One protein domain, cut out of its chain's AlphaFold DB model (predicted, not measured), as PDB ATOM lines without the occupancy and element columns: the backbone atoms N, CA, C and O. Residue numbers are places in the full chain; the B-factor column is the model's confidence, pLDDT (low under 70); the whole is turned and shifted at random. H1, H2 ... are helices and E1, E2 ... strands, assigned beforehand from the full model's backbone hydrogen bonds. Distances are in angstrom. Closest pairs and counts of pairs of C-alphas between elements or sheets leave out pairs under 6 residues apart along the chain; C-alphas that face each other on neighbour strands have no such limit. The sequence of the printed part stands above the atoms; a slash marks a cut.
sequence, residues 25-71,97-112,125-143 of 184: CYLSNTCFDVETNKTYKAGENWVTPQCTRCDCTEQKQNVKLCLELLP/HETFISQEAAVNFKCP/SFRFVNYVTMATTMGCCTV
ATOM      1  N   CYS A  25     -36.755  43.365  59.810       88.56
ATOM      2  CA  CYS A  25     -35.868  43.966  58.833       88.56
ATOM      3  C   CYS A  25     -36.516  43.874  57.454       88.56
ATOM      4  O   CYS A  25     -37.119  42.855  57.115       88.56
ATOM      5  N   TYR A  26     -36.378  44.921  56.655       90.06
ATOM      6  CA  TYR A  26     -36.764  44.909  55.251       90.06
ATOM      7  C   TYR A  26     -35.631  45.455  54.391       90.06
ATOM      8  O   TYR A  26     -34.797  46.241  54.843       90.06
ATOM      9  N   LEU A  27     -35.614  45.007  53.141       92.12
ATOM     10  CA  LEU A  27     -34.648  45.410  52.132       92.12
ATOM     11  C   LEU A  27     -35.383  46.151  51.015       92.12
ATOM     12  O   LEU A  27     -36.524  45.823  50.692       92.12
ATOM     13  N   SER A  28     -34.724  47.138  50.419       91.88
ATOM     14  CA  SER A  28     -35.220  47.867  49.252       91.88
ATOM     15  C   SER A  28     -34.095  48.104  48.253       91.88
ATOM     16  O   SER A  28     -32.948  48.342  48.631       91.88
ATOM     17  N   ASN A  29     -34.445  48.094  46.967       90.12
ATOM     18  CA  ASN A  29     -33.528  48.339  45.850       90.12
ATOM     19  C   ASN A  29     -33.278  49.834  45.584       90.12
ATOM     20  O   ASN A  29     -32.730  50.192  44.547       90.12
ATOM     21  N   THR A  30     -33.749  50.708  46.474       91.56
ATOM     22  CA  THR A  30     -33.494  52.148  46.443       91.56
ATOM     23  C   THR A  30     -33.317  52.648  47.868       91.56
ATOM     24  O   THR A  30     -33.975  52.154  48.781       91.56
ATOM     25  N   CYS A  31     -32.478  53.662  48.064       94.19
ATOM     26  CA  CYS A  31     -32.311  54.331  49.355       94.19
ATOM     27  C   CYS A  31     -33.247  55.538  49.500       94.19
ATOM     28  O   CYS A  31     -32.809  56.643  49.814       94.19
ATOM     29  N   PHE A  32     -34.530  55.346  49.203       94.19
ATOM     30  CA  PHE A  32     -35.547  56.387  49.316       94.19
ATOM     31  C   PHE A  32     -36.412  56.167  50.556       94.19
ATOM     32  O   PHE A  32     -37.114  55.163  50.665       94.19
ATOM     33  N   ASP A  33     -36.377  57.121  51.476       92.19
ATOM     34  CA  ASP A  33     -37.232  57.141  52.654       92.19
ATOM     35  C   ASP A  33     -38.546  57.851  52.322       92.19
ATOM     36  O   ASP A  33     -38.588  59.067  52.115       92.19
ATOM     37  N   VAL A  34     -39.621  57.066  52.283       89.12
ATOM     38  CA  VAL A  34     -40.977  57.523  51.956       89.12
ATOM     39  C   VAL A  34     -41.493  58.534  52.980       89.12
ATOM     40  O   VAL A  34     -42.297  59.399  52.644       89.12
ATOM     41  N   GLU A  35     -41.032  58.458  54.224       87.31
ATOM     42  CA  GLU A  35     -41.597  59.251  55.310       87.31
ATOM     43  C   GLU A  35     -40.995  60.639  55.399       87.31
ATOM     44  O   GLU A  35     -41.695  61.619  55.650       87.31
ATOM     45  N   THR A  36     -39.686  60.721  55.175       89.12
ATOM     46  CA  THR A  36     -38.977  61.999  55.094       89.12
ATOM     47  C   THR A  36     -38.933  62.552  53.671       89.12
ATOM     48  O   THR A  36     -38.480  63.678  53.471       89.12
ATOM     49  N   ASN A  37     -39.430  61.786  52.689       93.94
ATOM     50  CA  ASN A  37     -39.363  62.077  51.257       93.94
ATOM     51  C   ASN A  37     -37.930  62.416  50.808       93.94
ATOM     52  O   ASN A  37     -37.693  63.369  50.061       93.94
ATOM     53  N   LYS A  38     -36.954  61.658  51.319       94.44
ATOM     54  CA  LYS A  38     -35.526  61.911  51.114       94.44
ATOM     55  C   LYS A  38     -34.840  60.694  50.508       94.44
ATOM     56  O   LYS A  38     -34.992  59.574  50.988       94.44
ATOM     57  N   THR A  39     -34.020  60.936  49.491       94.81
ATOM     58  CA  THR A  39     -33.098  59.934  48.945       94.81
ATOM     59  C   THR A  39     -31.736  60.067  49.615       94.81
ATOM     60  O   THR A  39     -31.142  61.148  49.614       94.81
ATOM     61  N   TYR A  40     -31.248  58.967  50.175       94.00
ATOM     62  CA  TYR A  40     -29.945  58.860  50.823       94.00
ATOM     63  C   TYR A  40     -28.888  58.333  49.851       94.00
ATOM     64  O   TYR A  40     -29.188  57.608  48.897       94.00
ATOM     65  N   LYS A  41     -27.636  58.721  50.086       93.62
ATOM     66  CA  LYS A  41     -26.468  58.269  49.323       93.62
ATOM     67  C   LYS A  41     -25.886  56.993  49.931       93.62
ATOM     68  O   LYS A  41     -26.072  56.711  51.112       93.62
ATOM     69  N   ALA A  42     -25.138  56.240  49.125       93.12
ATOM     70  CA  ALA A  42     -24.392  55.086  49.612       93.12
ATOM     71  C   ALA A  42     -23.450  55.479  50.765       93.12
ATOM     72  O   ALA A  42     -22.766  56.501  50.696       93.12
ATOM     73  N   GLY A  43     -23.430  54.663  51.818       93.31
ATOM     74  CA  GLY A  43     -22.675  54.899  53.047       93.31
ATOM     75  C   GLY A  43     -23.416  55.729  54.100       93.31
ATOM     76  O   GLY A  43     -22.943  55.820  55.232       93.31
ATOM     77  N   GLU A  44     -24.569  56.319  53.772       95.44
ATOM     78  CA  GLU A  44     -25.387  57.029  54.756       95.44
ATOM     79  C   GLU A  44     -26.235  56.062  55.589       95.44
ATOM     80  O   GLU A  44     -26.762  55.064  55.092       95.44
ATOM     81  N   ASN A  45     -26.411  56.414  56.862       94.69
ATOM     82  CA  ASN A  45     -27.323  55.750  57.781       94.69
ATOM     83  C   ASN A  45     -28.261  56.766  58.431       94.69
ATOM     84  O   ASN A  45     -27.938  57.949  58.566       94.69
ATOM     85  N   TRP A  46     -29.459  56.315  58.789       94.00
ATOM     86  CA  TRP A  46     -30.460  57.163  59.423       94.00
ATOM     87  C   TRP A  46     -31.407  56.356  60.306       94.00
ATOM     88  O   TRP A  46     -31.396  55.124  60.326       94.00
ATOM     89  N   VAL A  47     -32.210  57.075  61.085       91.94
ATOM     90  CA  VAL A  47     -33.254  56.496  61.928       91.94
ATOM     91  C   VAL A  47     -34.582  57.129  61.544       91.94
ATOM     92  O   VAL A  47     -34.698  58.354  61.519       91.94
ATOM     93  N   THR A  48     -35.569  56.296  61.236       90.69
ATOM     94  CA  THR A  48     -36.918  56.740  60.878       90.69
ATOM     95  C   THR A  48     -37.723  57.149  62.121       90.69
ATOM     96  O   THR A  48     -37.411  56.722  63.241       90.69
ATOM     97  N   PRO A  49     -38.808  57.924  61.955       88.25
ATOM     98  CA  PRO A  49     -39.774  58.223  63.017       88.25
ATOM     99  C   PRO A  49     -40.350  57.002  63.769       88.25
ATOM    100  O   PRO A  49     -40.758  57.125  64.928       88.25
ATOM    101  N   GLN A  50     -40.378  55.815  63.157       87.50
ATOM    102  CA  GLN A  50     -40.844  54.545  63.746       87.50
ATOM    103  C   GLN A  50     -39.716  53.802  64.460       87.50
ATOM    104  O   GLN A  50     -39.909  52.668  64.902       87.50
ATOM    105  N   CYS A  51     -38.548  54.427  64.610       89.25
ATOM    106  CA  CYS A  51     -37.373  53.826  65.218       89.25
ATOM    107  C   CYS A  51     -36.881  52.581  64.474       89.25
ATOM    108  O   CYS A  51     -36.513  51.576  65.092       89.25
ATOM    109  N   THR A  52     -36.839  52.658  63.143       90.94
ATOM    110  CA  THR A  52     -36.050  51.731  62.329       90.94
ATOM    111  C   THR A  52     -34.723  52.380  61.981       90.94
ATOM    112  O   THR A  52     -34.685  53.521  61.527       90.94
ATOM    113  N   ARG A  53     -33.625  51.667  62.215       92.06
ATOM    114  CA  ARG A  53     -32.305  52.063  61.736       92.06
ATOM    115  C   ARG A  53     -32.144  51.547  60.317       92.06
ATOM    116  O   ARG A  53     -32.367  50.364  60.082       92.06
ATOM    117  N   CYS A  54     -31.780  52.442  59.418       93.75
ATOM    118  CA  CYS A  54     -31.588  52.165  58.011       93.75
ATOM    119  C   CYS A  54     -30.149  52.461  57.612       93.75
ATOM    120  O   CYS A  54     -29.578  53.462  58.050       93.75
ATOM    121  N   ASP A  55     -29.608  51.620  56.743       95.75
ATOM    122  CA  ASP A  55     -28.286  51.767  56.155       95.75
ATOM    123  C   ASP A  55     -28.416  51.674  54.631       95.75
ATOM    124  O   ASP A  55     -28.992  50.717  54.105       95.75
ATOM    125  N   CYS A  56     -27.897  52.675  53.917       96.25
ATOM    126  CA  CYS A  56     -27.808  52.665  52.461       96.25
ATOM    127  C   CYS A  56     -26.435  52.151  52.034       96.25
ATOM    128  O   CYS A  56     -25.401  52.723  52.379       96.25
ATOM    129  N   THR A  57     -26.416  51.092  51.234       94.75
ATOM    130  CA  THR A  57     -25.191  50.454  50.749       94.75
ATOM    131  C   THR A  57     -25.188  50.384  49.233       94.75
ATOM    132  O   THR A  57     -26.232  50.250  48.594       94.75
ATOM    133  N   GLU A  58     -24.004  50.485  48.643       93.75
ATOM    134  CA  GLU A  58     -23.819  50.238  47.218       93.75
ATOM    135  C   GLU A  58     -23.494  48.761  47.015       93.75
ATOM    136  O   GLU A  58     -22.626  48.204  47.689       93.75
ATOM    137  N   GLN A  59     -24.219  48.114  46.110       89.81
ATOM    138  CA  GLN A  59     -24.034  46.709  45.789       89.81
ATOM    139  C   GLN A  59     -23.823  46.537  44.292       89.81
ATOM    140  O   GLN A  59     -24.473  47.181  43.463       89.81
ATOM    141  N   LYS A  60     -22.924  45.612  43.951       91.00
ATOM    142  CA  LYS A  60     -22.774  45.144  42.578       91.00
ATOM    143  C   LYS A  60     -24.010  44.333  42.207       91.00
ATOM    144  O   LYS A  60     -24.305  43.324  42.843       91.00
ATOM    145  N   GLN A  61     -24.696  44.745  41.153       90.25
ATOM    146  CA  GLN A  61     -25.767  43.975  40.542       90.25
ATOM    147  C   GLN A  61     -25.282  43.354  39.241       90.25
ATOM    148  O   GLN A  61     -24.713  44.027  38.379       90.25
ATOM    149  N   ASN A  62     -25.521  42.052  39.107       92.06
ATOM    150  CA  ASN A  62     -25.295  41.338  37.864       92.06
ATOM    151  C   ASN A  62     -26.311  41.817  36.825       92.06
ATOM    152  O   ASN A  62     -27.515  41.711  37.052       92.06
ATOM    153  N   VAL A  63     -25.828  42.346  35.704       92.31
ATOM    154  CA  VAL A  63     -26.687  42.710  34.576       92.31
ATOM    155  C   VAL A  63     -26.804  41.528  33.628       92.31
ATOM    156  O   VAL A  63     -27.913  41.114  33.285       92.31
ATOM    157  N   LYS A  64     -25.665  40.996  33.168       92.62
ATOM    158  CA  LYS A  64     -25.646  39.882  32.219       92.62
ATOM    159  C   LYS A  64     -24.285  39.202  32.146       92.62
ATOM    160  O   LYS A  64     -23.253  39.865  32.126       92.62
ATOM    161  N   LEU A  65     -24.290  37.886  31.967       91.88
ATOM    162  CA  LEU A  65     -23.108  37.121  31.577       91.88
ATOM    163  C   LEU A  65     -23.053  36.991  30.048       91.88
ATOM    164  O   LEU A  65     -24.015  36.525  29.432       91.88
ATOM    165  N   CYS A  66     -21.941  37.390  29.434       88.81
ATOM    166  CA  CYS A  66     -21.727  37.331  27.988       88.81
ATOM    167  C   CYS A  66     -20.469  36.531  27.639       88.81
ATOM    168  O   CYS A  66     -19.547  36.413  28.444       88.81
ATOM    169  N   LEU A  67     -20.427  35.997  26.419       87.88
ATOM    170  CA  LEU A  67     -19.248  35.344  25.857       87.88
ATOM    171  C   LEU A  67     -18.514  36.338  24.955       87.88
ATOM    172  O   LEU A  67     -19.129  36.924  24.068       87.88
ATOM    173  N   GLU A  68     -17.211  36.506  25.155       83.56
ATOM    174  CA  GLU A  68     -16.372  37.368  24.322       83.56
ATOM    175  C   GLU A  68     -15.207  36.597  23.712       83.56
ATOM    176  O   GLU A  68     -14.642  35.689  24.327       83.56
ATOM    177  N   LEU A  69     -14.822  37.006  22.505       77.81
ATOM    178  CA  LEU A  69     -13.591  36.571  21.858       77.81
ATOM    179  C   LEU A  69     -12.388  37.196  22.560       77.81
ATOM    180  O   LEU A  69     -12.314  38.416  22.716       77.81
ATOM    181  N   LEU A  70     -11.417  36.370  22.939       71.38
ATOM    182  CA  LEU A  70     -10.143  36.885  23.421       71.38
ATOM    183  C   LEU A  70      -9.369  37.506  22.247       71.38
ATOM    184  O   LEU A  70      -9.257  36.873  21.189       71.38
ATOM    185  N   PRO A  71      -8.812  38.725  22.400       60.19
ATOM    186  CA  PRO A  71      -7.929  39.280  21.387       60.19
ATOM    187  C   PRO A  71      -6.772  38.303  21.181       60.19
ATOM    188  O   PRO A  71      -6.141  37.872  22.146       60.19
ATOM    189  N   HIS A  97     -14.307  37.732  34.117       80.31
ATOM    190  CA  HIS A  97     -13.908  39.120  33.925       80.31
ATOM    191  C   HIS A  97     -15.116  40.016  34.201       80.31
ATOM    192  O   HIS A  97     -16.117  39.915  33.497       80.31
ATOM    193  N   GLU A  98     -15.054  40.871  35.219       86.94
ATOM    194  CA  GLU A  98     -16.120  41.840  35.482       86.94
ATOM    195  C   GLU A  98     -15.937  43.092  34.622       86.94
ATOM    196  O   GLU A  98     -14.843  43.648  34.534       86.94
ATOM    197  N   THR A  99     -17.015  43.559  33.996       87.44
ATOM    198  CA  THR A  99     -17.046  44.838  33.275       87.44
ATOM    199  C   THR A  99     -18.166  45.703  33.825       87.44
ATOM    200  O   THR A  99     -19.325  45.295  33.854       87.44
ATOM    201  N   PHE A 100     -17.812  46.908  34.267       88.38
ATOM    202  CA  PHE A 100     -18.770  47.861  34.811       88.38
ATOM    203  C   PHE A 100     -19.473  48.615  33.690       88.38
ATOM    204  O   PHE A 100     -18.826  49.166  32.799       88.38
ATOM    205  N   ILE A 101     -20.797  48.674  33.772       91.50
ATOM    206  CA  ILE A 101     -21.628  49.497  32.895       91.50
ATOM    207  C   ILE A 101     -22.487  50.451  33.718       91.50
ATOM    208  O   ILE A 101     -22.878  50.154  34.852       91.50
ATOM    209  N   SER A 102     -22.775  51.619  33.142       88.12
ATOM    210  CA  SER A 102     -23.661  52.594  33.775       88.12
ATOM    211  C   SER A 102     -25.069  52.018  33.937       88.12
ATOM    212  O   SER A 102     -25.507  51.163  33.164       88.12
ATOM    213  N   GLN A 103     -25.796  52.511  34.938       85.31
ATOM    214  CA  GLN A 103     -27.158  52.062  35.220       85.31
ATOM    215  C   GLN A 103     -28.102  52.306  34.027       85.31
ATOM    216  O   GLN A 103     -28.948  51.471  33.719       85.31
ATOM    217  N   GLU A 104     -27.902  53.406  33.295       86.56
ATOM    218  CA  GLU A 104     -28.634  53.720  32.060       86.56
ATOM    219  C   GLU A 104     -28.356  52.700  30.946       86.56
ATOM    220  O   GLU A 104     -29.276  52.258  30.256       86.56
ATOM    221  N   ALA A 105     -27.095  52.278  30.796       87.62
ATOM    222  CA  ALA A 105     -26.712  51.272  29.813       87.62
ATOM    223  C   ALA A 105     -27.241  49.875  30.178       87.62
ATOM    224  O   ALA A 105     -27.523  49.085  29.276       87.62
ATOM    225  N   ALA A 106     -27.418  49.578  31.470       88.12
ATOM    226  CA  ALA A 106     -27.893  48.282  31.950       88.12
ATOM    227  C   ALA A 106     -29.324  47.950  31.486       88.12
ATOM    228  O   ALA A 106     -29.603  46.795  31.172       88.12
ATOM    229  N   VAL A 107     -30.211  48.950  31.373       90.12
ATOM    230  CA  VAL A 107     -31.639  48.750  31.035       90.12
ATOM    231  C   VAL A 107     -31.829  48.067  29.678       90.12
ATOM    232  O   VAL A 107     -32.702  47.219  29.524       90.12
ATOM    233  N   ASN A 108     -30.997  48.418  28.697       91.94
ATOM    234  CA  ASN A 108     -31.085  47.902  27.328       91.94
ATOM    235  C   ASN A 108     -29.812  47.159  26.904       91.94
ATOM    236  O   ASN A 108     -29.521  47.047  25.710       91.94
ATOM    237  N   PHE A 109     -29.042  46.663  27.875       92.38
ATOM    238  CA  PHE A 109     -27.757  46.042  27.601       92.38
ATOM    239  C   PHE A 109     -27.911  44.769  26.755       92.38
ATOM    240  O   PHE A 109     -28.683  43.854  27.066       92.38
ATOM    241  N   LYS A 110     -27.127  44.685  25.678       92.50
ATOM    242  CA  LYS A 110     -27.017  43.501  24.822       92.50
ATOM    243  C   LYS A 110     -25.567  43.046  24.797       92.50
ATOM    244  O   LYS A 110     -24.666  43.873  24.698       92.50
ATOM    245  N   CYS A 111     -25.361  41.732  24.848       89.69
ATOM    246  CA  CYS A 111     -24.027  41.170  24.685       89.69
ATOM    247  C   CYS A 111     -23.459  41.574  23.318       89.69
ATOM    248  O   CYS A 111     -24.214  41.554  22.336       89.69
ATOM    249  N   PRO A 112     -22.157  41.893  23.237       86.75
ATOM    250  CA  PRO A 112     -21.491  42.087  21.961       86.75
ATOM    251  C   PRO A 112     -21.708  40.871  21.046       86.75
ATOM    252  O   PRO A 112     -21.683  39.732  21.528       86.75
ATOM    253  N   SER A 125     -10.324  31.466  20.910       76.69
ATOM    254  CA  SER A 125     -10.378  31.435  22.369       76.69
ATOM    255  C   SER A 125     -11.468  32.372  22.882       76.69
ATOM    256  O   SER A 125     -11.634  33.486  22.378       76.69
ATOM    257  N   PHE A 126     -12.178  31.926  23.913       81.25
ATOM    258  CA  PHE A 126     -13.287  32.652  24.521       81.25
ATOM    259  C   PHE A 126     -13.039  32.946  25.985       81.25
ATOM    260  O   PHE A 126     -12.305  32.224  26.657       81.25
ATOM    261  N   ARG A 127     -13.742  33.957  26.487       82.94
ATOM    262  CA  ARG A 127     -13.905  34.195  27.919       82.94
ATOM    263  C   ARG A 127     -15.345  34.554  28.250       82.94
ATOM    264  O   ARG A 127     -16.047  35.154  27.435       82.94
ATOM    265  N   PHE A 128     -15.757  34.235  29.471       85.69
ATOM    266  CA  PHE A 128     -16.991  34.758  30.039       85.69
ATOM    267  C   PHE A 128     -16.727  36.121  30.679       85.69
ATOM    268  O   PHE A 128     -15.802  36.277  31.482       85.69
ATOM    269  N   VAL A 129     -17.542  37.107  30.314       86.44
ATOM    270  CA  VAL A 129     -17.506  38.458  30.876       86.44
ATOM    271  C   VAL A 129     -18.809  38.723  31.602       86.44
ATOM    272  O   VAL A 129     -19.896  38.627  31.025       86.44
ATOM    273  N   ASN A 130     -18.689  39.029  32.886       90.56
ATOM    274  CA  ASN A 130     -19.797  39.380  33.741       90.56
ATOM    275  C   ASN A 130     -19.993  40.900  33.738       90.56
ATOM    276  O   ASN A 130     -19.193  41.645  34.303       90.56
ATOM    277  N   TYR A 131     -21.058  41.364  33.099       89.44
ATOM    278  CA  TYR A 131     -21.413  42.771  33.087       89.44
ATOM    279  C   TYR A 131     -22.166  43.114  34.365       89.44
ATOM    280  O   TYR A 131     -23.224  42.547  34.647       89.44
ATOM    281  N   VAL A 132     -21.610  44.042  35.137       92.38
ATOM    282  CA  VAL A 132     -22.132  44.457  36.438       92.38
ATOM    283  C   VAL A 132     -22.426  45.951  36.441       92.38
ATOM    284  O   VAL A 132     -21.780  46.737  35.748       92.38
ATOM    285  N   THR A 133     -23.403  46.359  37.237       92.75
ATOM    286  CA  THR A 133     -23.687  47.768  37.509       92.75
ATOM    287  C   THR A 133     -23.711  48.003  39.013       92.75
ATOM    288  O   THR A 133     -23.890  47.063  39.787       92.75
ATOM    289  N   MET A 134     -23.495  49.245  39.435       89.25
ATOM    290  CA  MET A 134     -23.649  49.615  40.838       89.25
ATOM    291  C   MET A 134     -25.086  50.057  41.076       89.25
ATOM    292  O   MET A 134     -25.608  50.903  40.351       89.25
ATOM    293  N   ALA A 135     -25.720  49.486  42.094       89.94
ATOM    294  CA  ALA A 135     -27.036  49.904  42.545       89.94
ATOM    295  C   ALA A 135     -27.002  50.196  44.041       89.94
ATOM    296  O   ALA A 135     -26.325  49.515  44.813       89.94
ATOM    297  N   THR A 136     -27.761  51.203  44.459       92.50
ATOM    298  CA  THR A 136     -27.948  51.492  45.875       92.50
ATOM    299  C   THR A 136     -29.086  50.646  46.423       92.50
ATOM    300  O   THR A 136     -30.170  50.576  45.854       92.50
ATOM    301  N   THR A 137     -28.837  49.989  47.545       93.75
ATOM    302  CA  THR A 137     -29.828  49.192  48.267       93.75
ATOM    303  C   THR A 137     -29.856  49.670  49.706       93.75
ATOM    304  O   THR A 137     -28.812  50.024  50.257       93.75
ATOM    305  N   MET A 138     -31.031  49.698  50.328       94.69
ATOM    306  CA  MET A 138     -31.122  49.952  51.763       94.69
ATOM    307  C   MET A 138     -31.602  48.722  52.510       94.69
ATOM    308  O   MET A 138     -32.465  47.984  52.028       94.69
ATOM    309  N   GLY A 139     -31.065  48.548  53.711       94.12
ATOM    310  CA  GLY A 139     -31.606  47.651  54.719       94.12
ATOM    311  C   GLY A 139     -32.055  48.458  55.922       94.12
ATOM    312  O   GLY A 139     -31.304  49.290  56.420       94.12
ATOM    313  N   CYS A 140     -33.280  48.222  56.377       92.56
ATOM    314  CA  CYS A 140     -33.859  48.898  57.528       92.56
ATOM    315  C   CYS A 140     -34.328  47.872  58.546       92.56
ATOM    316  O   CYS A 140     -35.082  46.970  58.197       92.56
ATOM    317  N   CYS A 141     -33.934  48.038  59.805       91.12
ATOM    318  CA  CYS A 141     -34.294  47.154  60.905       91.12
ATOM    319  C   CYS A 141     -34.873  47.951  62.073       91.12
ATOM    320  O   CYS A 141     -34.339  48.987  62.470       91.12
ATOM    321  N   THR A 142     -35.949  47.456  62.679       88.88
ATOM    322  CA  THR A 142     -36.444  48.002  63.954       88.88
ATOM    323  C   THR A 142     -35.379  47.884  65.044       88.88
ATOM    324  O   THR A 142     -34.703  46.858  65.133       88.88
ATOM    325  N   VAL A 143     -35.269  48.884  65.921       85.50
ATOM    326  CA  VAL A 143     -34.347  48.808  67.065       85.50
ATOM    327  C   VAL A 143     -34.625  47.583  67.943       85.50
ATOM    328  O   VAL A 143     -35.779  47.254  68.237       85.50
TER     329      VAL A 143
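What this domain is: This is residues 25 to 71, 97 to 112 and 125 to 143 of the 184 residues of the protein "Uncharacterized protein LOC100183996" of Phallusia mammillata (UniProt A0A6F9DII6). Two long antiparallel strands, E3 and E5, run side by side as a narrow, twisted ribbon that makes the length of a rod. Near one end of the ribbon the short strand E1 is beside E5 and the short strand E2 beside E3; farther along, the short strand E4 is beside E5, and the small helix H1 is over E5. The printed part has 82 residues, with E1, E2, E3, E4, H1 and E5 in that order along the chain. The class is mostly strand, and the five strands make one branched, mixed sheet. The whole is loose, with a radius of gyration of the C-alphas of 17.0 A and spans of 56 by 21 by 17 A.

Where its parts are: E1, residues 25 to 28, begins with C-alpha 25 at (-35.868, 43.966, 58.833) and is 10.4 A long. E2, residues 45 to 47, is 7.3 A long. E3, residues 52 to 69, is the longest strand by residues and measures 48.7 A, ending with C-alpha 69 at (-13.591, 36.571, 21.858). E4, residues 97 to 100, is 10.0 A long, and H1, residues 103 to 107, is 7.0 A long. E5, residues 126 to 142, measures 48.2 A, bends by 52 degrees at residue 135 and ends with C-alpha 142 at (-36.444, 48.002, 63.954).

How they stand to each other: E3 and E5 are antiparallel at 169 degrees, with N 57 and O 137 2.8 A apart and N 129 and O 66 2.8 A apart, within hydrogen-bond range. E1 and E4 lie on one side of E5, and E3 on the other side. E1 is antiparallel to E5 at 133 degrees, with N 26 and O 140 2.9 A apart. E4 is parallel to E5 at 57 degrees, with N 99 and O 130 2.9 A apart. E2 and E3 form an antiparallel hairpin with a tight link, and N 46 and O 54 are 2.9 A apart. E1 and E4 are apart. H1 is on the sheet and over E5, at a height over the sheet of 8.7 A; its closest C-alpha pair with E5 is Gln 103 and Thr 133, 6.0 A. In H1, 0 of 1 O i to N i+4 pairs and 1 of 2 O i to N i+3 pairs are within hydrogen-bond range.

The domain as a whole: The two C-alphas farthest apart, those of Pro 49 and Ser 125, are 56.9 A apart. The link from E1 to E2 is long, residues 29 to 44; within it residues 32 to 33 pair antiparallel with residues 38 to 39. Residues 72 to 96 are not printed, with 13.9 A from C-alpha 71 to C-alpha 97, and residues 113 to 124 are not printed, with 15.4 A from C-alpha 112 to C-alpha 125. The mean pLDDT of the printed part is 89.6, and residue 71 is under 70.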